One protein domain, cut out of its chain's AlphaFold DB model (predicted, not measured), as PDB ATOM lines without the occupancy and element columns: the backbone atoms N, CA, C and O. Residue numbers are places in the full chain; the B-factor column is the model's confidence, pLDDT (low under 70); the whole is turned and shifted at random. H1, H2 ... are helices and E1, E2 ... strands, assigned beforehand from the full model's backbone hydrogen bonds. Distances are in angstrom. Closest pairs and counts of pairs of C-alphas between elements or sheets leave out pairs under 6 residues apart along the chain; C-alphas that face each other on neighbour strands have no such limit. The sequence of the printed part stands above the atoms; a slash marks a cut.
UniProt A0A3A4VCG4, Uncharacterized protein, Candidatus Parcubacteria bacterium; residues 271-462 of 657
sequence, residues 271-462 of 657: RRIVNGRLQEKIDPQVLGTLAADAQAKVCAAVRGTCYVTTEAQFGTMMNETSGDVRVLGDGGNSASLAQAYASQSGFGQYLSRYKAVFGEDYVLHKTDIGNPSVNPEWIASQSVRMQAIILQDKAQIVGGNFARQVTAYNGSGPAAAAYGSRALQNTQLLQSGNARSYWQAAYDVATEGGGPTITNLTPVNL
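AT A GLANCE: This is residues 271 to 462 of the 657 residues of an uncharacterized protein of Candidatus Parcubacteria bacterium (UniProt A0A3A4VCG4). Seven mostly crossed helices form a compact cluster: H1, H4, H5, H6 and H7 pack round the short H2, and H3 packs on H4. The small hairpin of E1 and E2 lies at one end of the longest axis, and the tail of residues 455 to 462 at the other. The printed part has 192 residues, with E1, E2, then H1 to H7 along it; the sheet, order E1 - E2, is antiparallel and the class mostly helix. The radius of gyration of the C-alphas is 15.3 A, and the spans are 49 by 36 by 34 A.

HOW THE PARTS SIT: Start at E1, residues 271 to 274, and E2, residues 277 to 281, an antiparallel hairpin with N 272 and O 279 within hydrogen-bond range at 2.9 A. Next, H1, residues 284 to 301, touches the hub H2, residues 310 to 320, with residues 291 to 295 alone; their closest C-alphas, Ala 291 and Gln 313, are 7.5 A apart. H3, residues 347 to 358, touches H4, residues 376 to 397, with residues 350 to 354 alone, closest at C-alphas Tyr 350 and Ile 389, 6.4 A. H5, residues 402 to 409, touches H6, residues 413 to 431, closest at C-alphas Thr 407 and Gly 420, 3.9 A. H7, residues 437 to 448, touches H2 at a shallow tilt of 24 degrees, opposite ways, closest at C-alphas Phe 314 and Tyr 443, 6.5 A. In all seven helices every O i to N i+4 pair is within hydrogen-bond range.

IN THESE COORDINATES: Find C-alpha 271 at (20.739, 13.852, 37.362), where E1 begins. H4 runs 31.6 A from C-alpha 376 at (12.111, 8.977, 35.212); H6 runs 26.8 A and H1 25.8 A. H7 ends at C-alpha 448, (-0.884, 25.856, 26.407).

THE WHOLE: The farthest C-alphas, Gly 276 and Val 460, are 49.6 A apart. The printed part has no cut; H2 to H3 and H3 to H4 are long links. Residues 414 to 415 and 455 to 462 have pLDDT under 70.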
ATOM      1  N   ARG A 271      20.276  14.844  36.372       95.38
ATOM      2  CA  ARG A 271      20.739  13.852  37.362       95.38
ATOM      3  C   ARG A 271      21.698  14.470  38.376       95.38
ATOM      4  O   ARG A 271      22.689  15.091  37.996       95.38
ATOM      5  N   ARG A 272      21.458  14.242  39.671       94.62
ATOM      6  CA  ARG A 272      22.353  14.638  40.776       94.62
ATOM      7  C   ARG A 272      22.420  13.529  41.829       94.62
ATOM      8  O   ARG A 272      21.406  12.918  42.135       94.62
ATOM      9  N   ILE A 273      23.587  13.300  42.431       92.44
ATOM     10  CA  ILE A 273      23.689  12.488  43.656       92.44
ATOM     11  C   ILE A 273      23.720  13.437  44.853       92.44
ATOM     12  O   ILE A 273      24.590  14.303  44.931       92.44
ATOM     13  N   VAL A 274      22.779  13.275  45.782       88.19
ATOM     14  CA  VAL A 274      22.669  14.086  47.004       88.19
ATOM     15  C   VAL A 274      22.540  13.145  48.196       88.19
ATOM     16  O   VAL A 274      21.650  12.300  48.231       88.19
ATOM     17  N   ASN A 275      23.454  13.260  49.163       89.06
ATOM     18  CA  ASN A 275      23.517  12.405  50.359       89.06
ATOM     19  C   ASN A 275      23.450  10.894  50.037       89.06
ATOM     20  O   ASN A 275      22.762  10.130  50.710       89.06
ATOM     21  N   GLY A 276      24.128  10.472  48.963       89.06
ATOM     22  CA  GLY A 276      24.157   9.081  48.493       89.06
ATOM     23  C   GLY A 276      22.910   8.609  47.730       89.06
ATOM     24  O   GLY A 276      22.907   7.486  47.239       89.06
ATOM     25  N   ARG A 277      21.869   9.442  47.585       88.69
ATOM     26  CA  ARG A 277      20.652   9.128  46.817       88.69
ATOM     27  C   ARG A 277      20.681   9.795  45.441       88.69
ATOM     28  O   ARG A 277      21.167  10.918  45.306       88.69
ATOM     29  N   LEU A 278      20.143   9.112  44.429       91.88
ATOM     30  CA  LEU A 278      19.925   9.682  43.101       91.88
ATOM     31  C   LEU A 278      18.683  10.578  43.119       91.88
ATOM     32  O   LEU A 278      17.578  10.094  43.340       91.88
ATOM     33  N   GLN A 279      18.884  11.861  42.836       93.88
ATOM     34  CA  GLN A 279      17.837  12.812  42.481       93.88
ATOM     35  C   GLN A 279      17.815  12.969  40.960       93.88
ATOM     36  O   GLN A 279      18.872  13.063  40.326       93.88
ATOM     37  N   GLU A 280      16.629  13.008  40.363       95.62
ATOM     38  CA  GLU A 280      16.482  13.149  38.916       95.62
ATOM     39  C   GLU A 280      15.255  13.986  38.558       95.62
ATOM     40  O   GLU A 280      14.140  13.672  38.970       95.62
ATOM     41  N   LYS A 281      15.447  15.038  37.759       96.69
ATOM     42  CA  LYS A 281      14.344  15.819  37.177       96.69
ATOM     43  C   LYS A 281      14.211  15.506  35.700       96.69
ATOM     44  O   LYS A 281      15.220  15.396  35.004       96.69
ATOM     45  N   ILE A 282      12.979  15.387  35.222       97.12
ATOM     46  CA  ILE A 282      12.706  15.307  33.785       97.12
ATOM     47  C   ILE A 282      12.665  16.705  33.172       97.12
ATOM     48  O   ILE A 282      12.617  17.699  33.894       97.12
ATOM     49  N   ASP A 283      12.685  16.792  31.847       97.00
ATOM     50  CA  ASP A 283      12.502  18.067  31.163       97.00
ATOM     51  C   ASP A 283      11.120  18.690  31.498       97.00
ATOM     52  O   ASP A 283      10.107  17.974  31.516       97.00
ATOM     53  N   PRO A 284      11.039  20.006  31.779       97.00
ATOM     54  CA  PRO A 284       9.783  20.649  32.159       97.00
ATOM     55  C   PRO A 284       8.724  20.638  31.046       97.00
ATOM     56  O   PRO A 284       7.540  20.583  31.366       97.00
ATOM     57  N   GLN A 285       9.097  20.622  29.761       96.56
ATOM     58  CA  GLN A 285       8.139  20.510  28.653       96.56
ATOM     59  C   GLN A 285       7.485  19.123  28.632       96.56
ATOM     60  O   GLN A 285       6.271  19.004  28.434       96.56
ATOM     61  N   VAL A 286       8.263  18.070  28.912       95.88
ATOM     62  CA  VAL A 286       7.735  16.704  29.069       95.88
ATOM     63  C   VAL A 286       6.810  16.630  30.285       95.88
ATOM     64  O   VAL A 286       5.710  16.087  30.179       95.88
ATOM     65  N   LEU A 287       7.189  17.235  31.416       97.06
ATOM     66  CA  LEU A 287       6.335  17.287  32.608       97.06
ATOM     67  C   LEU A 287       5.018  18.045  32.360       97.06
ATOM     68  O   LEU A 287       3.960  17.571  32.773       97.06
ATOM     69  N   GLY A 288       5.066  19.180  31.659       96.44
ATOM     70  CA  GLY A 288       3.880  19.947  31.275       96.44
ATOM     71  C   GLY A 288       2.938  19.151  30.369       96.44
ATOM     72  O   GLY A 288       1.744  19.038  30.644       96.44
ATOM     73  N   THR A 289       3.499  18.499  29.348       95.81
ATOM     74  CA  THR A 289       2.757  17.618  28.431       95.81
ATOM     75  C   THR A 289       2.095  16.449  29.174       95.81
ATOM     76  O   THR A 289       0.931  16.129  28.933       95.81
ATOM     77  N   LEU A 290       2.809  15.829  30.119       96.00
ATOM     78  CA  LEU A 290       2.293  14.742  30.955       96.00
ATOM     79  C   LEU A 290       1.166  15.198  31.895       96.00
ATOM     80  O   LEU A 290       0.193  14.462  32.081       96.00
ATOM     81  N   ALA A 291       1.274  16.396  32.477       96.38
ATOM     82  CA  ALA A 291       0.230  16.967  33.325       96.38
ATOM     83  C   ALA A 291      -1.055  17.245  32.526       96.38
ATOM     84  O   ALA A 291      -2.139  16.877  32.986       96.38
ATOM     85  N   ALA A 292      -0.929  17.790  31.309       95.00
ATOM     86  CA  ALA A 292      -2.047  18.031  30.397       95.00
ATOM     87  C   ALA A 292      -2.723  16.725  29.917       95.00
ATOM     88  O   ALA A 292      -3.950  16.640  29.943       95.00
ATOM     89  N   ASP A 293      -1.961  15.675  29.563       94.88
ATOM     90  CA  ASP A 293      -2.507  14.335  29.240       94.88
ATOM     91  C   ASP A 293      -3.323  13.763  30.411       94.88
ATOM     92  O   ASP A 293      -4.452  13.293  30.236       94.88
ATOM     93  N   ALA A 294      -2.770  13.841  31.627       96.19
ATOM     94  CA  ALA A 294      -3.433  13.386  32.844       96.19
ATOM     95  C   ALA A 294      -4.722  14.172  33.137       96.19
ATOM     96  O   ALA A 294      -5.757  13.571  33.431       96.19
ATOM     97  N   GLN A 295      -4.671  15.501  33.025       95.25
ATOM     98  CA  GLN A 295      -5.812  16.390  33.230       95.25
ATOM     99  C   GLN A 295      -6.926  16.107  32.214       95.25
ATOM    100  O   GLN A 295      -8.064  15.854  32.611       95.25
ATOM    101  N   ALA A 296      -6.603  16.076  30.917       94.00
ATOM    102  CA  ALA A 296      -7.565  15.837  29.845       94.00
ATOM    103  C   ALA A 296      -8.278  14.483  29.999       94.00
ATOM    104  O   ALA A 296      -9.504  14.413  29.890       94.00
ATOM    105  N   LYS A 297      -7.535  13.414  30.323       95.62
ATOM    106  CA  LYS A 297      -8.097  12.068  30.533       95.62
ATOM    107  C   LYS A 297      -8.989  11.980  31.769       95.62
ATOM    108  O   LYS A 297     -10.075  11.408  31.681       95.62
ATOM    109  N   VAL A 298      -8.593  12.581  32.895       96.44
ATOM    110  CA  VAL A 298      -9.458  12.637  34.086       96.44
ATOM    111  C   VAL A 298     -10.720  13.447  33.794       96.44
ATOM    112  O   VAL A 298     -11.814  12.970  34.086       96.44
ATOM    113  N   CYS A 299     -10.611  14.612  33.149       94.81
ATOM    114  CA  CYS A 299     -11.778  15.415  32.786       94.81
ATOM    115  C   CYS A 299     -12.732  14.688  31.824       94.81
ATOM    116  O   CYS A 299     -13.942  14.756  32.021       94.81
ATOM    117  N   ALA A 300     -12.217  13.948  30.836       94.38
ATOM    118  CA  ALA A 300     -13.036  13.165  29.906       94.38
ATOM    119  C   ALA A 300     -13.774  11.986  30.576       94.38
ATOM    120  O   ALA A 300     -14.840  11.581  30.111       94.38
ATOM    121  N   ALA A 301     -13.233  11.439  31.670       94.19
ATOM    122  CA  ALA A 301     -13.846  10.343  32.421       94.19
ATOM    123  C   ALA A 301     -14.851  10.803  33.502       94.19
ATOM    124  O   ALA A 301     -15.637   9.997  34.008       94.19
ATOM    125  N   VAL A 302     -14.839  12.085  33.882       92.69
ATOM    126  CA  VAL A 302     -15.701  12.632  34.938       92.69
ATOM    127  C   VAL A 302     -17.116  12.895  34.423       92.69
ATOM    128  O   VAL A 302     -17.348  13.683  33.511       92.69
ATOM    129  N   ARG A 303     -18.110  12.296  35.088       87.62
ATOM    130  CA  ARG A 303     -19.527  12.641  34.898       87.62
ATOM    131  C   ARG A 303     -19.873  13.902  35.695       87.62
ATOM    132  O   ARG A 303     -20.303  13.807  36.841       87.62
ATOM    133  N   GLY A 304     -19.671  15.070  35.089       90.19
ATOM    134  CA  GLY A 304     -19.972  16.378  35.679       90.19
ATOM    135  C   GLY A 304     -18.806  17.354  35.540       90.19
ATOM    136  O   GLY A 304     -18.033  17.273  34.592       90.19
ATOM    137  N   THR A 305     -18.673  18.279  36.488       89.12
ATOM    138  CA  THR A 305     -17.590  19.270  36.491       89.12
ATOM    139  C   THR A 305     -16.231  18.611  36.747       89.12
ATOM    140  O   THR A 305     -16.027  17.962  37.779       89.12
ATOM    141  N   CYS A 306     -15.281  18.812  35.831       93.38
ATOM    142  CA  CYS A 306     -13.873  18.553  36.109       93.38
ATOM    143  C   CYS A 306     -13.295  19.689  36.962       93.38
ATOM    144  O   CYS A 306     -13.517  20.864  36.672       93.38
ATOM    145  N   TYR A 307     -12.545  19.327  37.997       93.69
ATOM    146  CA  TYR A 307     -11.912  20.243  38.942       93.69
ATOM    147  C   TYR A 307     -10.383  20.117  38.957       93.69
ATOM    148  O   TYR A 307      -9.718  20.832  39.702       93.69
ATOM    149  N   VAL A 308      -9.796  19.213  38.167       94.56
ATOM    150  CA  VAL A 308      -8.341  19.195  37.967       94.56
ATOM    151  C   VAL A 308      -7.969  20.437  37.164       94.56
ATOM    152  O   VAL A 308      -8.300  20.517  35.980       94.56
ATOM    153  N   THR A 309      -7.301  21.404  37.797       95.06
ATOM    154  CA  THR A 309      -6.692  22.545  37.099       95.06
ATOM    155  C   THR A 309      -5.175  22.433  37.082       95.06
ATOM    156  O   THR A 309      -4.576  21.801  37.961       95.06
ATOM    157  N   THR A 310      -4.557  23.090  36.104       94.88
ATOM    158  CA  THR A 310      -3.100  23.162  35.963       94.88
ATOM    159  C   THR A 310      -2.459  23.775  37.212       94.88
ATOM    160  O   THR A 310      -1.467  23.256  37.726       94.88
ATOM    161  N   GLU A 311      -3.069  24.819  37.784       95.44
ATOM    162  CA  GLU A 311      -2.617  25.405  39.049       95.44
ATOM    163  C   GLU A 311      -2.684  24.399  40.207       95.44
ATOM    164  O   GLU A 311      -1.736  24.319  40.983       95.44
ATOM    165  N   ALA A 312      -3.761  23.611  40.333       95.88
ATOM    166  CA  ALA A 312      -3.891  22.630  41.417       95.88
ATOM    167  C   ALA A 312      -2.785  21.561  41.365       95.88
ATOM    168  O   ALA A 312      -2.200  21.234  42.400       95.88
ATOM    169  N   GLN A 313      -2.480  21.042  40.170       96.31
ATOM    170  CA  GLN A 313      -1.407  20.065  39.964       96.31
ATOM    171  C   GLN A 313      -0.040  20.666  40.316       96.31
ATOM    172  O   GLN A 313       0.633  20.201  41.235       96.31
ATOM    173  N   PHE A 314       0.360  21.748  39.646       97.50
ATOM    174  CA  PHE A 314       1.695  22.316  39.843       97.50
ATOM    175  C   PHE A 314       1.874  22.960  41.223       97.50
ATOM    176  O   PHE A 314       2.917  22.772  41.844       97.50
ATOM    177  N   GLY A 315       0.854  23.628  41.767       96.25
ATOM    178  CA  GLY A 315       0.899  24.231  43.100       96.25
ATOM    179  C   GLY A 315       1.083  23.213  44.231       96.25
ATOM    180  O   GLY A 315       1.799  23.497  45.197       96.25
ATOM    181  N   THR A 316       0.507  22.011  44.088       96.06
ATOM    182  CA  THR A 316       0.735  20.895  45.022       96.06
ATOM    183  C   THR A 316       2.076  20.204  44.769       96.06
ATOM    184  O   THR A 316       2.849  20.085  45.712       96.06
ATOM    185  N   MET A 317       2.454  19.873  43.525       96.69
ATOM    186  CA  MET A 317       3.791  19.302  43.239       96.69
ATOM    187  C   MET A 317       4.953  20.193  43.726       96.69
ATOM    188  O   MET A 317       5.979  19.681  44.179       96.69
ATOM    189  N   MET A 318       4.777  21.520  43.670       95.56
ATOM    190  CA  MET A 318       5.698  22.526  44.217       95.56
ATOM    191  C   MET A 318       5.764  22.564  45.749       95.56
ATOM    192  O   MET A 318       6.751  23.063  46.294       95.56
ATOM    193  N   ASN A 319       4.717  22.119  46.452       94.88
ATOM    194  CA  ASN A 319       4.742  21.969  47.908       94.88
ATOM    195  C   ASN A 319       5.497  20.693  48.293       94.88
ATOM    196  O   ASN A 319       6.368  20.739  49.160       94.88
ATOM    197  N   GLU A 320       5.192  19.599  47.592       92.25
ATOM    198  CA  GLU A 320       5.715  18.263  47.871       92.25
ATOM    199  C   GLU A 320       7.195  18.078  47.503       92.25
ATOM    200  O   GLU A 320       7.942  17.422  48.226       92.25
ATOM    201  N   THR A 321       7.647  18.621  46.365       93.69
ATOM    202  CA  THR A 321       8.968  18.277  45.806       93.69
ATOM    203  C   THR A 321       9.739  19.467  45.228       93.69
ATOM    204  O   THR A 321       9.216  20.546  44.951       93.69
ATOM    205  N   SER A 322      11.036  19.255  44.977       92.94
ATOM    206  CA  SER A 322      11.891  20.214  44.259       92.94
ATOM    207  C   SER A 322      11.856  20.056  42.725       92.94
ATOM    208  O   SER A 322      12.656  20.696  42.031       92.94
ATOM    209  N   GLY A 323      10.965  19.202  42.205       94.25
ATOM    210  CA  GLY A 323      10.938  18.736  40.812       94.25
ATOM    211  C   GLY A 323      11.675  17.411  40.577       94.25
ATOM    212  O   GLY A 323      11.733  16.942  39.446       94.25
ATOM    213  N   ASP A 324      12.244  16.823  41.631       95.75
ATOM    214  CA  ASP A 324      12.867  15.496  41.623       95.75
ATOM    215  C   ASP A 324      11.793  14.393  41.641       95.75
ATOM    216  O   ASP A 324      10.962  14.334  42.548       95.75
ATOM    217  N   VAL A 325      11.812  13.519  40.633       95.88
ATOM    218  CA  VAL A 325      10.828  12.439  40.455       95.88
ATOM    219  C   VAL A 325      11.125  11.221  41.336       95.88
ATOM    220  O   VAL A 325      10.278  10.341  41.464       95.88
ATOM    221  N   ARG A 326      12.315  11.147  41.947       94.44
ATOM    222  CA  ARG A 326      12.773  10.000  42.752       94.44
ATOM    223  C   ARG A 326      12.615  10.211  44.264       94.44
ATOM    224  O   ARG A 326      13.070   9.386  45.055       94.44
ATOM    225  N   VAL A 327      11.941  11.287  44.682       91.19
ATOM    226  CA  VAL A 327      11.662  11.577  46.100       91.19
ATOM    227  C   VAL A 327      10.719  10.532  46.702       91.19
ATOM    228  O   VAL A 327       9.594  10.348  46.235       91.19
ATOM    229  N   LEU A 328      11.162   9.918  47.799       85.44
ATOM    230  CA  LEU A 328      10.334   9.152  48.729       85.44
ATOM    231  C   LEU A 328      10.086   9.990  49.992       85.44
ATOM    232  O   LEU A 328      11.050  10.417  50.636       85.44
ATOM    233  N   GLY A 329       8.818  10.204  50.333       78.25
ATOM    234  CA  GLY A 329       8.352  10.852  51.561       78.25
ATOM    235  C   GLY A 329       7.789   9.844  52.565       78.25
ATOM    236  O   GLY A 329       7.788   8.638  52.316       78.25
ATOM    237  N   ASP A 330       7.350  10.335  53.727       74.06
ATOM    238  CA  ASP A 330       6.605   9.590  54.761       74.06
ATOM    239  C   ASP A 330       7.136   8.171  55.060       74.06
ATOM    240  O   ASP A 330       6.394   7.186  55.083       74.06
ATOM    241  N   GLY A 331       8.456   8.047  55.234       70.88
ATOM    242  CA  GLY A 331       9.131   6.770  55.518       70.88
ATOM    243  C   GLY A 331       9.242   5.800  54.331       70.88
ATOM    244  O   GLY A 331       9.666   4.666  54.521       70.88
ATOM    245  N   GLY A 332       8.891   6.232  53.117       75.44
ATOM    246  CA  GLY A 332       8.804   5.414  51.902       75.44
ATOM    247  C   GLY A 332       7.371   5.157  51.421       75.44
ATOM    248  O   GLY A 332       7.191   4.544  50.371       75.44
ATOM    249  N   ASN A 333       6.356   5.618  52.159       74.44
ATOM    250  CA  ASN A 333       4.944   5.348  51.860       74.44
ATOM    251  C   ASN A 333       4.319   6.349  50.868       74.44
ATOM    252  O   ASN A 333       3.232   6.095  50.346       74.44
ATOM    253  N   SER A 334       4.994   7.465  50.583       79.19
ATOM    254  CA  SER A 334       4.650   8.436  49.537       79.19
ATOM    255  C   SER A 334       5.790   8.558  48.515       79.19
ATOM    256  O   SER A 334       6.971   8.419  48.842       79.19
ATOM    257  N   ALA A 335       5.433   8.735  47.237       83.62
ATOM    258  CA  ALA A 335       6.355   8.559  46.114       83.62
ATOM    259  C   ALA A 335       6.196   9.627  45.019       83.62
ATOM    260  O   ALA A 335       5.076   9.946  44.605       83.62
ATOM    261  N   SER A 336       7.335  10.080  44.479       93.19
ATOM    262  CA  SER A 336       7.464  10.982  43.323       93.19
ATOM    263  C   SER A 336       6.766  12.346  43.495       93.19
ATOM    264  O   SER A 336       6.412  12.748  44.600       93.19
ATOM    265  N   LEU A 337       6.596  13.102  42.410       92.38
ATOM    266  CA  LEU A 337       6.108  14.487  42.382       92.38
ATOM    267  C   LEU A 337       4.769  14.705  43.110       92.38
ATOM    268  O   LEU A 337       4.492  15.807  43.571       92.38
ATOM    269  N   ALA A 338       3.939  13.663  43.201       91.50
ATOM    270  CA  ALA A 338       2.626  13.692  43.830       91.50
ATOM    271  C   ALA A 338       2.654  13.449  45.347       91.50
ATOM    272  O   ALA A 338       1.669  13.782  46.003       91.50
ATOM    273  N   GLN A 339       3.703  12.798  45.872       93.12
ATOM    274  CA  GLN A 339       3.767  12.256  47.240       93.12
ATOM    275  C   GLN A 339       2.466  11.546  47.663       93.12
ATOM    276  O   GLN A 339       1.935  11.720  48.756       93.12
ATOM    277  N   ALA A 340       1.929  10.711  46.769       90.00
ATOM    278  CA  ALA A 340       0.664  10.019  46.986       90.00
ATOM    279  C   ALA A 340       0.805   8.933  48.073       90.00
ATOM    280  O   ALA A 340       1.156   7.794  47.769       90.00
ATOM    281  N   TYR A 341       0.540   9.300  49.332       85.94
ATOM    282  CA  TYR A 341       0.638   8.428  50.510       85.94
ATOM    283  C   TYR A 341      -0.254   7.188  50.350       85.94
ATOM    284  O   TYR A 341      -1.487   7.287  50.389       85.94
ATOM    285  N   ALA A 342       0.367   6.028  50.137       84.44
ATOM    286  CA  ALA A 342      -0.322   4.772  49.845       84.44
ATOM    287  C   ALA A 342      -1.109   4.245  51.054       84.44
ATOM    288  O   ALA A 342      -2.194   3.691  50.894       84.44
ATOM    289  N   SER A 343      -0.592   4.525  52.250       82.12
ATOM    290  CA  SER A 343      -1.175   4.216  53.558       82.12
ATOM    291  C   SER A 343      -2.380   5.086  53.946       82.12
ATOM    292  O   SER A 343      -2.885   4.985  55.066       82.12
ATOM    293  N   GLN A 344      -2.865   5.978  53.070       81.88
ATOM    294  CA  GLN A 344      -4.059   6.769  53.383       81.88
ATOM    295  C   GLN A 344      -5.333   5.917  53.319       81.88
ATOM    296  O   GLN A 344      -5.562   5.159  52.370       81.88
ATOM    297  N   SER A 345      -6.225   6.111  54.293       76.50
ATOM    298  CA  SER A 345      -7.567   5.526  54.248       76.50
ATOM    299  C   SER A 345      -8.258   5.883  52.927       76.50
ATOM    300  O   SER A 345      -8.327   7.051  52.541       76.50
ATOM    301  N   GLY A 346      -8.738   4.864  52.213       84.56
ATOM    302  CA  GLY A 346      -9.380   5.020  50.906       84.56
ATOM    303  C   GLY A 346      -8.458   4.939  49.681       84.56
ATOM    304  O   GLY A 346      -8.991   4.971  48.573       84.56
ATOM    305  N   PHE A 347      -7.135   4.754  49.812       89.81
ATOM    306  CA  PHE A 347      -6.212   4.723  48.655       89.81
ATOM    307  C   PHE A 347      -6.610   3.719  47.553       89.81
ATOM    308  O   PHE A 347      -6.467   3.997  46.363       89.81
ATOM    309  N   GLY A 348      -7.213   2.583  47.926       91.25
ATOM    310  CA  GLY A 348      -7.764   1.603  46.979       91.25
ATOM    311  C   GLY A 348      -8.841   2.157  46.030       91.25
ATOM    312  O   GLY A 348      -8.981   1.658  44.912       91.25
ATOM    313  N   GLN A 349      -9.558   3.222  46.410       92.88
ATOM    314  CA  GLN A 349     -10.462   3.938  45.506       92.88
ATOM    315  C   GLN A 349      -9.681   4.716  44.438       92.88
ATOM    316  O   GLN A 349     -10.071   4.696  43.271       92.88
ATOM    317  N   TYR A 350      -8.558   5.344  44.802       95.56
ATOM    318  CA  TYR A 350      -7.683   6.040  43.854       95.56
ATOM    319  C   TYR A 350      -7.001   5.066  42.894       95.56
ATOM    320  O   TYR A 350      -7.024   5.312  41.693       95.56
ATOM    321  N   LEU A 351      -6.529   3.908  43.373       94.75
ATOM    322  CA  LEU A 351      -6.049   2.819  42.507       94.75
ATOM    323  C   LEU A 351      -7.130   2.358  41.511       94.75
ATOM    324  O   LEU A 351      -6.864   2.226  40.316       94.75
ATOM    325  N   SER A 352      -8.365   2.166  41.986       94.25
ATOM    326  CA  SER A 352      -9.492   1.720  41.153       94.25
ATOM    327  C   SER A 352      -9.882   2.756  40.091       94.25
ATOM    328  O   SER A 352     -10.082   2.401  38.929       94.25
ATOM    329  N   ARG A 353      -9.950   4.047  40.457       95.62
ATOM    330  CA  ARG A 353     -10.222   5.139  39.506       95.62
ATOM    331  C   ARG A 353      -9.070   5.332  38.521       95.62
ATOM    332  O   ARG A 353      -9.335   5.499  37.338       95.62
ATOM    333  N   TYR A 354      -7.819   5.255  38.976       97.44
ATOM    334  CA  TYR A 354      -6.641   5.334  38.109       97.44
ATOM    335  C   TYR A 354      -6.715   4.275  37.002       97.44
ATOM    336  O   TYR A 354      -6.647   4.618  35.822       97.44
ATOM    337  N   LYS A 355      -6.966   3.009  37.365       95.75
ATOM    338  CA  LYS A 355      -7.108   1.914  36.394       95.75
ATOM    339  C   LYS A 355      -8.264   2.138  35.415       95.75
ATOM    340  O   LYS A 355      -8.122   1.858  34.229       95.75
ATOM    341  N   ALA A 356      -9.387   2.680  35.891       94.19
ATOM    342  CA  ALA A 356     -10.547   2.985  35.055       94.19
ATOM    343  C   ALA A 356     -10.322   4.154  34.071       94.19
ATOM    344  O   ALA A 356     -10.935   4.160  33.007       94.19
ATOM    345  N   VAL A 357      -9.465   5.128  34.405       95.44
ATOM    346  CA  VAL A 357      -9.166   6.295  33.548       95.44
ATOM    347  C   VAL A 357      -8.007   6.030  32.585       95.44
ATOM    348  O   VAL A 357      -8.066   6.445  31.430       95.44
ATOM    349  N   PHE A 358      -6.953   5.347  33.040       95.62
ATOM    350  CA  PHE A 358      -5.704   5.190  32.283       95.62
ATOM    351  C   PHE A 358      -5.497   3.793  31.680       95.62
ATOM    352  O   PHE A 358      -4.583   3.614  30.883       95.62
ATOM    353  N   GLY A 359      -6.321   2.800  32.038       94.38
ATOM    354  CA  GLY A 359      -6.228   1.421  31.533       94.38
ATOM    355  C   GLY A 359      -5.058   0.595  32.092       94.38
ATOM    356  O   GLY A 359      -4.989  -0.608  31.855       94.38
ATOM    357  N   GLU A 360      -4.165   1.218  32.862       93.69
ATOM    358  CA  GLU A 360      -2.981   0.619  33.484       93.69
ATOM    359  C   GLU A 360      -3.097   0.656  35.022       93.69
ATOM    360  O   GLU A 360      -3.834   1.471  35.582       93.69
ATOM    361  N   ASP A 361      -2.368  -0.204  35.735       94.50
ATOM    362  CA  ASP A 361      -2.273  -0.108  37.198       94.50
ATOM    363  C   ASP A 361      -1.320   1.024  37.622       94.50
ATOM    364  O   ASP A 361      -0.269   1.230  37.011       94.50
ATOM    365  N   TYR A 362      -1.642   1.722  38.716       95.00
ATOM    366  CA  TYR A 362      -0.678   2.595  39.393       95.00
ATOM    367  C   TYR A 362       0.268   1.760  40.260       95.00
ATOM    368  O   TYR A 362      -0.187   0.959  41.082       95.00
ATOM    369  N   VAL A 363       1.583   1.940  40.104       94.12
ATOM    370  CA  VAL A 363       2.581   1.025  40.689       94.12
ATOM    371  C   VAL A 363       3.750   1.688  41.424       94.12
ATOM    372  O   VAL A 363       4.570   0.964  41.989       94.12
ATOM    373  N   LEU A 364       3.847   3.022  41.480       93.19
ATOM    374  CA  LEU A 364       4.997   3.687  42.126       93.19
ATOM    375  C   LEU A 364       5.131   3.326  43.615       93.19
ATOM    376  O   LEU A 364       6.231   3.054  44.074       93.19
ATOM    377  N   HIS A 365       4.010   3.192  44.329       88.12
ATOM    378  CA  HIS A 365       3.948   2.748  45.734       88.12
ATOM    379  C   HIS A 365       4.500   1.326  46.002       88.12
ATOM    380  O   HIS A 365       4.519   0.875  47.144       88.12
ATOM    381  N   LYS A 366       4.873   0.579  44.957       88.00
ATOM    382  CA  LYS A 366       5.482  -0.759  45.030       88.00
ATOM    383  C   LYS A 366       6.697  -0.906  44.100       88.00
ATOM    384  O   LYS A 366       7.068  -2.024  43.756       88.00
ATOM    385  N   THR A 367       7.273   0.212  43.656       87.94
ATOM    386  CA  THR A 367       8.422   0.259  42.745       87.94
ATOM    387  C   THR A 367       9.558   1.013  43.422       87.94
ATOM    388  O   THR A 367       9.340   2.101  43.950       87.94
ATOM    389  N   ASP A 368      10.778   0.478  43.367       90.81
ATOM    390  CA  ASP A 368      11.965   1.234  43.765       90.81
ATOM    391  C   ASP A 368      12.235   2.355  42.748       90.81
ATOM    392  O   ASP A 368      12.887   2.155  41.722       90.81
ATOM    393  N   ILE A 369      11.713   3.551  43.030       92.56
ATOM    394  CA  ILE A 369      11.981   4.758  42.240       92.56
ATOM    395  C   ILE A 369      13.407   5.296  42.446       92.56
ATOM    396  O   ILE A 369      13.824   6.185  41.707       92.56
ATOM    397  N   GLY A 370      14.179   4.759  43.395       91.50
ATOM    398  CA  GLY A 370      15.611   5.024  43.530       91.50
ATOM    399  C   GLY A 370      16.455   4.292  42.480       91.50
ATOM    400  O   GLY A 370      17.525   4.782  42.115       91.50
ATOM    401  N   ASN A 371      15.966   3.170  41.938       91.75
ATOM    402  CA  ASN A 371      16.679   2.379  40.937       91.75
ATOM    403  C   ASN A 371      16.892   3.174  39.622       91.75
ATOM    404  O   ASN A 371      15.916   3.521  38.940       91.75
ATOM    405  N   PRO A 372      18.150   3.421  39.195       92.31
ATOM    406  CA  PRO A 372      18.461   4.187  37.987       92.31
ATOM    407  C   PRO A 372      18.023   3.524  36.671       92.31
ATOM    408  O   PRO A 372      18.025   4.203  35.644       92.31
ATOM    409  N   SER A 373      17.653   2.235  36.668       92.62
ATOM    410  CA  SER A 373      17.109   1.554  35.480       92.62
ATOM    411  C   SER A 373      15.627   1.847  35.227       92.62
ATOM    412  O   SER A 373      15.105   1.446  34.189       92.62
ATOM    413  N   VAL A 374      14.932   2.490  36.172       93.44
ATOM    414  CA  VAL A 374      13.527   2.885  36.014       93.44
ATOM    415  C   VAL A 374      13.457   4.245  35.320       93.44
ATOM    416  O   VAL A 374      14.126   5.193  35.738       93.44
ATOM    417  N   ASN A 375      12.646   4.345  34.268       95.19
ATOM    418  CA  ASN A 375      12.502   5.541  33.444       95.19
ATOM    419  C   ASN A 375      11.886   6.708  34.253       95.19
ATOM    420  O   ASN A 375      10.740   6.595  34.705       95.19
ATOM    421  N   PRO A 376      12.592   7.842  34.421       96.12
ATOM    422  CA  PRO A 376      12.111   8.977  35.212       96.12
ATOM    423  C   PRO A 376      10.870   9.652  34.611       96.12
ATOM    424  O   PRO A 376      10.041  10.167  35.359       96.12
ATOM    425  N   GLU A 377      10.679   9.615  33.288       95.88
ATOM    426  CA  GLU A 377       9.475  10.166  32.648       95.88
ATOM    427  C   GLU A 377       8.252   9.281  32.899       95.88
ATOM    428  O   GLU A 377       7.155   9.792  33.114       95.88
ATOM    429  N   TRP A 378       8.432   7.958  32.954       96.06
ATOM    430  CA  TRP A 378       7.367   7.043  33.366       96.06
ATOM    431  C   TRP A 378       7.010   7.229  34.850       96.06
ATOM    432  O   TRP A 378       5.826   7.282  35.188       96.06
ATOM    433  N   ILE A 379       8.014   7.428  35.719       96.19
ATOM    434  CA  ILE A 379       7.796   7.781  37.131       96.19
ATOM    435  C   ILE A 379       6.995   9.092  37.241       96.19
ATOM    436  O   ILE A 379       6.002   9.149  37.969       96.19
ATOM    437  N   ALA A 380       7.373  10.137  36.498       96.62
ATOM    438  CA  ALA A 380       6.636  11.400  36.466       96.62
ATOM    439  C   ALA A 380       5.203  11.228  35.930       96.62
ATOM    440  O   ALA A 380       4.261  11.741  36.532       96.62
ATOM    441  N   SER A 381       5.025  10.464  34.848       96.62
ATOM    442  CA  SER A 381       3.732  10.194  34.206       96.62
ATOM    443  C   SER A 381       2.746   9.528  35.164       96.62
ATOM    444  O   SER A 381       1.668  10.067  35.416       96.62
ATOM    445  N   GLN A 382       3.138   8.413  35.789       96.69
ATOM    446  CA  GLN A 382       2.319   7.739  36.801       96.69
ATOM    447  C   GLN A 382       2.015   8.653  37.999       96.69
ATOM    448  O   GLN A 382       0.915   8.609  38.555       96.69
ATOM    449  N   SER A 383       2.964   9.514  38.377       96.88
ATOM    450  CA  SER A 383       2.798  10.476  39.465       96.88
ATOM    451  C   SER A 383       1.736  11.540  39.151       96.88
ATOM    452  O   SER A 383       0.782  11.681  39.917       96.88
ATOM    453  N   VAL A 384       1.835  12.257  38.024       97.38
ATOM    454  CA  VAL A 384       0.859  13.311  37.667       97.38
ATOM    455  C   VAL A 384      -0.528  12.742  37.358       97.38
ATOM    456  O   VAL A 384      -1.538  13.360  37.701       97.38
ATOM    457  N   ARG A 385      -0.595  11.524  36.799       97.56
ATOM    458  CA  ARG A 385      -1.843  10.772  36.600       97.56
ATOM    459  C   ARG A 385      -2.536  10.448  37.926       97.56
ATOM    460  O   ARG A 385      -3.739  10.665  38.050       97.56
ATOM    461  N   MET A 386      -1.795   9.999  38.944       97.56
ATOM    462  CA  MET A 386      -2.360   9.730  40.274       97.56
ATOM    463  C   MET A 386      -2.769  11.019  40.995       97.56
ATOM    464  O   MET A 386      -3.867  11.094  41.547       97.56
ATOM    465  N   GLN A 387      -1.950  12.069  40.919       97.31
ATOM    466  CA  GLN A 387      -2.302  13.380  41.461       97.31
ATOM    467  C   GLN A 387      -3.609  13.924  40.863       97.31
ATOM    468  O   GLN A 387      -4.453  14.410  41.612       97.31
ATOM    469  N   ALA A 388      -3.818  13.806  39.547       97.44
ATOM    470  CA  ALA A 388      -5.054  14.245  38.893       97.44
ATOM    471  C   ALA A 388      -6.299  13.506  39.434       97.44
ATOM    472  O   ALA A 388      -7.325  14.133  39.699       97.44
ATOM    473  N   ILE A 389      -6.197  12.191  39.672       97.75
ATOM    474  CA  ILE A 389      -7.268  11.379  40.278       97.75
ATOM    475  C   ILE A 389      -7.591  11.853  41.703       97.75
ATOM    476  O   ILE A 389      -8.766  12.028  42.039       97.75
ATOM    477  N   ILE A 390      -6.565  12.089  42.528       96.38
ATOM    478  CA  ILE A 390      -6.730  12.561  43.910       96.38
ATOM    479  C   ILE A 390      -7.332  13.975  43.916       96.38
ATOM    480  O   ILE A 390      -8.328  14.209  44.597       96.38
ATOM    481  N   LEU A 391      -6.796  14.907  43.120       96.19
ATOM    482  CA  LEU A 391      -7.286  16.289  43.030       96.19
ATOM    483  C   LEU A 391      -8.749  16.376  42.588       96.19
ATOM    484  O   LEU A 391      -9.478  17.211  43.125       96.19
ATOM    485  N   GLN A 392      -9.191  15.532  41.652       96.81
ATOM    486  CA  GLN A 392     -10.594  15.476  41.235       96.81
ATOM    487  C   GLN A 392     -11.513  15.016  42.374       96.81
ATOM    488  O   GLN A 392     -12.587  15.582  42.570       96.81
ATOM    489  N   ASP A 393     -11.106  13.994  43.128       94.62
ATOM    490  CA  ASP A 393     -11.908  13.446  44.220       94.62
ATOM    491  C   ASP A 393     -11.965  14.382  45.434       94.62
ATOM    492  O   ASP A 393     -13.054  14.700  45.913       94.62
ATOM    493  N   LYS A 394     -10.816  14.919  45.877       93.31
ATOM    494  CA  LYS A 394     -10.783  15.928  46.948       93.31
ATOM    495  C   LYS A 394     -11.636  17.147  46.576       93.31
ATOM    496  O   LYS A 394     -12.354  17.656  47.430       93.31
ATOM    497  N   ALA A 395     -11.631  17.575  45.307       92.69
ATOM    498  CA  ALA A 395     -12.504  18.649  44.830       92.69
ATOM    499  C   ALA A 395     -13.995  18.316  44.950       92.69
ATOM    500  O   ALA A 395     -14.765  19.142  45.437       92.69
ATOM    501  N   GLN A 396     -14.401  17.112  44.533       90.50
ATOM    502  CA  GLN A 396     -15.786  16.647  44.647       90.50
ATOM    503  C   GLN A 396     -16.247  16.635  46.114       90.50
ATOM    504  O   GLN A 396     -17.341  17.112  46.409       90.50
ATOM    505  N   ILE A 397     -15.386  16.193  47.039       87.88
ATOM    506  CA  ILE A 397     -15.650  16.195  48.488       87.88
ATOM    507  C   ILE A 397     -15.852  17.620  49.037       87.88
ATOM    508  O   ILE A 397     -16.740  17.836  49.862       87.88
ATOM    509  N   VAL A 398     -15.078  18.611  48.575       86.62
ATOM    510  CA  VAL A 398     -15.183  20.011  49.047       86.62
ATOM    511  C   VAL A 398     -16.145  20.888  48.231       86.62
ATOM    512  O   VAL A 398     -16.167  22.108  48.418       86.62
ATOM    513  N   GLY A 399     -16.931  20.299  47.323       86.19
ATOM    514  CA  GLY A 399     -17.908  21.017  46.497       86.19
ATOM    515  C   GLY A 399     -17.295  21.916  45.416       86.19
ATOM    516  O   GLY A 399     -17.879  22.938  45.071       86.19
ATOM    517  N   GLY A 400     -16.107  21.579  44.908       85.25
ATOM    518  CA  GLY A 400     -15.435  22.309  43.828       85.25
ATOM    519  C   GLY A 400     -14.700  23.587  44.243       85.25
ATOM    520  O   GLY A 400     -14.164  24.287  43.387       85.25
ATOM    521  N   ASN A 401     -14.648  23.908  45.539       87.94
ATOM    522  CA  ASN A 401     -13.909  25.069  46.024       87.94
ATOM    523  C   ASN A 401     -12.389  24.838  45.926       87.94
ATOM    524  O   ASN A 401     -11.830  24.058  46.697       87.94
ATOM    525  N   PHE A 402     -11.721  25.566  45.028       88.38
ATOM    526  CA  PHE A 402     -10.287  25.419  44.748       88.38
ATOM    527  C   PHE A 402      -9.389  25.520  45.997       88.38
ATOM    528  O   PHE A 402      -8.519  24.679  46.218       88.38
ATOM    529  N   ALA A 403      -9.625  26.516  46.860       85.62
ATOM    530  CA  ALA A 403      -8.810  26.714  48.060       85.62
ATOM    531  C   ALA A 403      -8.893  25.509  49.013       85.62
ATOM    532  O   ALA A 403      -7.876  25.043  49.532       85.62
ATOM    533  N   ARG A 404     -10.098  24.953  49.189       86.69
ATOM    534  CA  ARG A 404     -10.322  23.728  49.967       86.69
ATOM    535  C   ARG A 404      -9.812  22.472  49.260       86.69
ATOM    536  O   ARG A 404      -9.366  21.568  49.950       86.69
ATOM    537  N   GLN A 405      -9.841  22.409  47.929       92.62
ATOM    538  CA  GLN A 405      -9.337  21.273  47.146       92.62
ATOM    539  C   GLN A 405      -7.826  21.130  47.330       92.62
ATOM    540  O   GLN A 405      -7.352  20.056  47.688       92.62
ATOM    541  N   VAL A 406      -7.087  22.225  47.128       91.50
ATOM    542  CA  VAL A 406      -5.640  22.271  47.358       91.50
ATOM    543  C   VAL A 406      -5.337  21.966  48.825       91.50
ATOM    544  O   VAL A 406      -4.508  21.110  49.112       91.50
ATOM    545  N   THR A 407      -6.076  22.555  49.769       88.06
ATOM    546  CA  THR A 407      -5.938  22.254  51.207       88.06
ATOM    547  C   THR A 407      -6.134  20.763  51.528       88.06
ATOM    548  O   THR A 407      -5.289  20.170  52.188       88.06
ATOM    549  N   ALA A 408      -7.197  20.136  51.014       88.50
ATOM    550  CA  ALA A 408      -7.550  18.734  51.264       88.50
ATOM    551  C   ALA A 408      -6.730  17.708  50.454       88.50
ATOM    552  O   ALA A 408      -6.855  16.503  50.682       88.50
ATOM    553  N   TYR A 409      -5.903  18.158  49.504       92.88
ATOM    554  CA  TYR A 409      -4.852  17.326  48.913       92.88
ATOM    555  C   TYR A 409      -3.735  17.072  49.933       92.88
ATOM    556  O   TYR A 409      -3.318  15.934  50.125       92.88
ATOM    557  N   ASN A 410      -3.310  18.126  50.637       86.94
ATOM    558  CA  ASN A 410      -2.172  18.122  51.556       86.94
ATOM    559  C   ASN A 410      -2.541  17.588  52.966       86.94
ATOM    560  O   ASN A 410      -2.105  18.120  53.988       86.94
ATOM    561  N   GLY A 411      -3.383  16.550  53.030       84.12
ATOM    562  CA  GLY A 411      -3.815  15.897  54.272       84.12
ATOM    563  C   GLY A 411      -5.071  16.494  54.920       84.12
ATOM    564  O   GLY A 411      -5.982  16.976  54.245       84.12
ATOM    565  N   SER A 412      -5.143  16.416  56.253       73.50
ATOM    566  CA  SER A 412      -6.263  16.888  57.084       73.50
ATOM    567  C   SER A 412      -5.772  17.697  58.296       73.50
ATOM    568  O   SER A 412      -4.577  17.727  58.604       73.50
ATOM    569  N   GLY A 413      -6.693  18.387  58.979       76.75
ATOM    570  CA  GLY A 413      -6.419  19.075  60.246       76.75
ATOM    571  C   GLY A 413      -5.237  20.067  60.192       76.75
ATOM    572  O   GLY A 413      -5.190  20.899  59.280       76.75
ATOM    573  N   PRO A 414      -4.275  20.004  61.140       64.38
ATOM    574  CA  PRO A 414      -3.136  20.926  61.197       64.38
ATOM    575  C   PRO A 414      -2.268  20.915  59.930       64.38
ATOM    576  O   PRO A 414      -1.833  21.971  59.464       64.38
ATOM    577  N   ALA A 415      -2.035  19.727  59.360       68.81
ATOM    578  CA  ALA A 415      -1.206  19.547  58.171       68.81
ATOM    579  C   ALA A 415      -1.845  20.224  56.950       68.81
ATOM    580  O   ALA A 415      -1.183  21.000  56.261       68.81
ATOM    581  N   ALA A 416      -3.153  20.025  56.757       77.19
ATOM    582  CA  ALA A 416      -3.903  20.665  55.681       77.19
ATOM    583  C   ALA A 416      -3.814  22.197  55.744       77.19
ATOM    584  O   ALA A 416      -3.595  22.838  54.720       77.19
ATOM    585  N   ALA A 417      -3.923  22.797  56.935       70.94
ATOM    586  CA  ALA A 417      -3.783  24.245  57.091       70.94
ATOM    587  C   ALA A 417      -2.373  24.733  56.701       70.94
ATOM    588  O   ALA A 417      -2.239  25.661  55.901       70.94
ATOM    589  N   ALA A 418      -1.322  24.083  57.212       73.75
ATOM    590  CA  ALA A 418       0.063  24.468  56.944       73.75
ATOM    591  C   ALA A 418       0.447  24.281  55.463       73.75
ATOM    592  O   ALA A 418       0.774  25.252  54.775       73.75
ATOM    593  N   TYR A 419       0.363  23.055  54.949       83.75
ATOM    594  CA  TYR A 419       0.775  22.719  53.585       83.75
ATOM    595  C   TYR A 419      -0.194  23.267  52.529       83.75
ATOM    596  O   TYR A 419       0.244  23.771  51.498       83.75
ATOM    597  N   GLY A 420      -1.500  23.289  52.813       83.75
ATOM    598  CA  GLY A 420      -2.503  23.918  51.951       83.75
ATOM    599  C   GLY A 420      -2.262  25.414  51.748       83.75
ATOM    600  O   GLY A 420      -2.386  25.899  50.624       83.75
ATOM    601  N   SER A 421      -1.835  26.145  52.790       81.62
ATOM    602  CA  SER A 421      -1.456  27.561  52.651       81.62
ATOM    603  C   SER A 421      -0.273  27.762  51.698       81.62
ATOM    604  O   SER A 421      -0.308  28.652  50.846       81.62
ATOM    605  N   ARG A 422       0.735  26.887  51.773       89.12
ATOM    606  CA  ARG A 422       1.926  26.936  50.919       89.12
ATOM    607  C   ARG A 422       1.620  26.520  49.483       89.12
ATOM    608  O   ARG A 422       2.060  27.188  48.553       89.12
ATOM    609  N   ALA A 423       0.825  25.472  49.289       91.56
ATOM    610  CA  ALA A 423       0.369  25.059  47.969       91.56
ATOM    611  C   ALA A 423      -0.484  26.156  47.296       91.56
ATOM    612  O   ALA A 423      -0.321  26.405  46.105       91.56
ATOM    613  N   LEU A 424      -1.305  26.901  48.050       89.56
ATOM    614  CA  LEU A 424      -2.014  28.083  47.537       89.56
ATOM    615  C   LEU A 424      -1.076  29.261  47.221       89.56
ATOM    616  O   LEU A 424      -1.260  29.936  46.206       89.56
ATOM    617  N   GLN A 425      -0.029  29.484  48.018       91.19
ATOM    618  CA  GLN A 425       1.014  30.453  47.666       91.19
ATOM    619  C   GLN A 425       1.717  30.052  46.354       91.19
ATOM    620  O   GLN A 425       1.921  30.896  45.482       91.19
ATOM    621  N   ASN A 426       2.010  28.763  46.155       94.19
ATOM    622  CA  ASN A 426       2.582  28.258  44.906       94.19
ATOM    623  C   ASN A 426       1.659  28.520  43.702       94.19
ATOM    624  O   ASN A 426       2.153  28.937  42.657       94.19
ATOM    625  N   THR A 427       0.332  28.361  43.838       92.62
ATOM    626  CA  THR A 427      -0.612  28.674  42.741       92.62
ATOM    627  C   THR A 427      -0.557  30.147  42.339       92.62
ATOM    628  O   THR A 427      -0.575  30.462  41.153       92.62
ATOM    629  N   GLN A 428      -0.404  31.055  43.311       91.00
ATOM    630  CA  GLN A 428      -0.270  32.493  43.052       91.00
ATOM    631  C   GLN A 428       1.069  32.841  42.387       91.00
ATOM    632  O   GLN A 428       1.120  33.711  41.516       91.00
ATOM    633  N   LEU A 429       2.156  32.154  42.757       91.75
ATOM    634  CA  LEU A 429       3.460  32.318  42.109       91.75
ATOM    635  C   LEU A 429       3.413  31.869  40.641       91.75
ATOM    636  O   LEU A 429       3.862  32.618  39.778       91.75
ATOM    637  N   LEU A 430       2.801  30.716  40.348       94.44
ATOM    638  CA  LEU A 430       2.622  30.200  38.982       94.44
ATOM    639  C   LEU A 430       1.788  31.146  38.106       94.44
ATOM    640  O   LEU A 430       2.202  31.500  37.004       94.44
ATOM    641  N   GLN A 431       0.645  31.614  38.616       92.50
ATOM    642  CA  GLN A 431      -0.239  32.538  37.894       92.50
ATOM    643  C   GLN A 431       0.365  33.932  37.660       92.50
ATOM    644  O   GLN A 431      -0.105  34.657  36.787       92.50
ATOM    645  N   SER A 432       1.382  34.324  38.432       90.88
ATOM    646  CA  SER A 432       2.045  35.630  38.310       90.88
ATOM    647  C   SER A 432       3.402  35.580  37.596       90.88
ATOM    648  O   SER A 432       4.063  36.612  37.503       90.88
ATOM    649  N   GLY A 433       3.828  34.412  37.096       93.44
ATOM    650  CA  GLY A 433       5.135  34.234  36.448       93.44
ATOM    651  C   GLY A 433       6.326  34.203  37.420       93.44
ATOM    652  O   GLY A 433       7.472  34.308  36.991       93.44
ATOM    653  N   ASN A 434       6.066  34.095  38.728       95.19
ATOM    654  CA  ASN A 434       7.055  34.201  39.807       95.19
ATOM    655  C   ASN A 434       7.402  32.846  40.454       95.19
ATOM    656  O   ASN A 434       8.078  32.808  41.487       95.19
ATOM    657  N   ALA A 435       6.944  31.721  39.897       94.19
ATOM    658  CA  ALA A 435       7.400  30.414  40.353       94.19
ATOM    659  C   ALA A 435       8.881  30.186  39.992       94.19
ATOM    660  O   ALA A 435       9.472  30.869  39.155       94.19
ATOM    661  N   ARG A 436       9.514  29.184  40.619       94.12
ATOM    662  CA  ARG A 436      10.867  28.761  40.217       94.12
ATOM    663  C   ARG A 436      10.831  28.318  38.752       94.12
ATOM    664  O   ARG A 436       9.960  27.532  38.398       94.12
ATOM    665  N   SER A 437      11.801  28.756  37.948       96.31
ATOM    666  CA  SER A 437      11.825  28.592  36.481       96.31
ATOM    667  C   SER A 437      11.454  27.195  35.971       96.31
ATOM    668  O   SER A 437      10.666  27.087  35.040       96.31
ATOM    669  N   TYR A 438      11.953  26.132  36.611       96.56
ATOM    670  CA  TYR A 438      11.583  24.740  36.313       96.56
ATOM    671  C   TYR A 438      10.065  24.489  36.372       96.56
ATOM    672  O   TYR A 438       9.484  23.905  35.462       96.56
ATOM    673  N   TRP A 439       9.423  24.944  37.449       97.31
ATOM    674  CA  TRP A 439       7.994  24.760  37.676       97.31
ATOM    675  C   TRP A 439       7.147  25.699  36.821       97.31
ATOM    676  O   TRP A 439       6.105  25.272  36.337       97.31
ATOM    677  N   GLN A 440       7.612  26.934  36.600       97.62
ATOM    678  CA  GLN A 440       6.952  27.877  35.696       97.62
ATOM    679  C   GLN A 440       6.904  27.308  34.271       97.62
ATOM    680  O   GLN A 440       5.820  27.131  33.735       97.62
ATOM    681  N   ALA A 441       8.044  26.880  33.716       97.00
ATOM    682  CA  ALA A 441       8.113  26.334  32.358       97.00
ATOM    683  C   ALA A 441       7.224  25.090  32.148       97.00
ATOM    684  O   ALA A 441       6.623  24.935  31.088       97.00
ATOM    685  N   ALA A 442       7.112  24.212  33.153       97.06
ATOM    686  CA  ALA A 442       6.231  23.046  33.074       97.06
ATOM    687  C   ALA A 442       4.739  23.421  33.162       97.06
ATOM    688  O   ALA A 442       3.907  22.838  32.466       97.06
ATOM    689  N   TYR A 443       4.404  24.413  33.988       96.94
ATOM    690  CA  TYR A 443       3.055  24.960  34.111       96.94
ATOM    691  C   TYR A 443       2.611  25.720  32.853       96.94
ATOM    692  O   TYR A 443       1.471  25.555  32.419       96.94
ATOM    693  N   ASP A 444       3.503  26.503  32.245       96.00
ATOM    694  CA  ASP A 444       3.225  27.265  31.026       96.00
ATOM    695  C   ASP A 444       2.855  26.299  29.882       96.00
ATOM    696  O   ASP A 444       1.769  26.403  29.312       96.00
ATOM    697  N   VAL A 445       3.676  25.263  29.646       95.50
ATOM    698  CA  VAL A 445       3.418  24.208  28.640       95.50
ATOM    699  C   VAL A 445       2.128  23.427  28.923       95.50
ATOM    700  O   VAL A 445       1.370  23.121  28.003       95.50
ATOM    701  N   ALA A 446       1.827  23.118  30.187       94.50
ATOM    702  CA  ALA A 446       0.560  22.471  30.537       94.50
ATOM    703  C   ALA A 446      -0.660  23.389  30.315       94.50
ATOM    704  O   ALA A 446      -1.749  22.908  30.001       94.50
ATOM    705  N   THR A 447      -0.484  24.707  30.449       92.50
ATOM    706  CA  THR A 447      -1.533  25.712  30.215       92.50
ATOM    707  C   THR A 447      -1.791  25.922  28.719       92.50
ATOM    708  O   THR A 447      -2.948  26.037  28.312       92.50
ATOM    709  N   GLU A 448      -0.751  25.872  27.876       91.00
ATOM    710  CA  GLU A 448      -0.884  25.856  26.407       91.00
ATOM    711  C   GLU A 448      -1.719  24.667  25.894       91.00
ATOM    712  O   GLU A 448      -2.382  24.774  24.862       91.00
ATOM    713  N   GLY A 449      -1.769  23.562  26.649       80.75
ATOM    714  CA  GLY A 449      -2.629  22.405  26.376       80.75
ATOM    715  C   GLY A 449      -4.143  22.669  26.459       80.75
ATOM    716  O   GLY A 449      -4.928  21.785  26.117       80.75
ATOM    717  N   GLY A 450      -4.577  23.856  26.903       79.12
ATOM    718  CA  GLY A 450      -5.989  24.266  26.898       79.12
ATOM    719  C   GLY A 450      -6.872  23.585  27.951       79.12
ATOM    720  O   GLY A 450      -8.099  23.620  27.838       79.12
ATOM    721  N   GLY A 451      -6.271  22.957  28.965       75.44
ATOM    722  CA  GLY A 451      -6.995  22.361  30.087       75.44
ATOM    723  C   GLY A 451      -7.673  23.402  30.996       75.44
ATOM    724  O   GLY A 451      -7.384  24.599  30.910       75.44
ATOM    725  N   PRO A 452      -8.585  22.978  31.894       78.38
ATOM    726  CA  PRO A 452      -9.155  23.861  32.908       78.38
ATOM    727  C   PRO A 452      -8.091  24.610  33.726       78.38
ATOM    728  O   PRO A 452      -7.180  24.011  34.295       78.38
ATOM    729  N   THR A 453      -8.261  25.923  33.844       81.38
ATOM    730  CA  THR A 453      -7.524  26.804  34.762       81.38
ATOM    731  C   THR A 453      -8.477  27.317  35.841       81.38
ATOM    732  O   THR A 453      -9.696  27.310  35.642       81.38
ATOM    733  N   ILE A 454      -7.959  27.846  36.955       73.38
ATOM    734  CA  ILE A 454      -8.769  28.583  37.944       73.38
ATOM    735  C   ILE A 454      -9.558  29.694  37.239       73.38
ATOM    736  O   ILE A 454     -10.746  29.865  37.492       73.38
ATOM    737  N   THR A 455      -8.923  30.426  36.319       60.66
ATOM    738  CA  THR A 455      -9.544  31.547  35.593       60.66
ATOM    739  C   THR A 455     -10.695  31.141  34.667       60.66
ATOM    740  O   THR A 455     -11.564  31.973  34.404       60.66
ATOM    741  N   ASN A 456     -10.733  29.884  34.213       54.84
ATOM    742  CA  ASN A 456     -11.783  29.342  33.346       54.84
ATOM    743  C   ASN A 456     -12.871  28.562  34.112       54.84
ATOM    744  O   ASN A 456     -13.932  28.279  33.549       54.84
ATOM    745  N   LEU A 457     -12.667  28.246  35.398       51.41
ATOM    746  CA  LEU A 457     -13.753  27.793  36.269       51.41
ATOM    747  C   LEU A 457     -14.713  28.964  36.527       51.41
ATOM    748  O   LEU A 457     -14.303  30.055  36.921       51.41
ATOM    749  N   THR A 458     -16.013  28.748  36.305       40.75
ATOM    750  CA  THR A 458     -17.010  29.828  36.368       40.75
ATOM    751  C   THR A 458     -16.992  30.544  37.732       40.75
ATOM    752  O   THR A 458     -17.000  29.860  38.762       40.75
ATOM    753  N   PRO A 459     -17.026  31.899  37.786       38.88
ATOM    754  CA  PRO A 459     -16.750  32.669  39.011       38.88
ATOM    755  C   PRO A 459     -17.595  32.330  40.248       38.88
ATOM    756  O   PRO A 459     -17.181  32.610  41.369       38.88
ATOM    757  N   VAL A 460     -18.756  31.696  40.057       40.47
ATOM    758  CA  VAL A 460     -19.628  31.178  41.127       40.47
ATOM    759  C   VAL A 460     -18.897  30.177  42.043       40.47
ATOM    760  O   VAL A 460     -19.225  30.079  43.221       40.47
ATOM    761  N   ASN A 461     -17.874  29.477  41.538       39.38
ATOM    762  CA  ASN A 461     -17.106  28.475  42.288       39.38
ATOM    763  C   ASN A 461     -15.865  29.038  43.019       39.38
ATOM    764  O   ASN A 461     -15.179  28.292  43.720       39.38
ATOM    765  N   LEU A 462     -15.576  30.341  42.892       39.78
ATOM    766  CA  LEU A 462     -14.387  30.994  43.463       39.78
ATOM    767  C   LEU A 462     -14.740  32.136  44.439       39.78
ATOM    768  O   LEU A 462     -14.457  33.307  44.161       39.78
TER     769      LEU A 462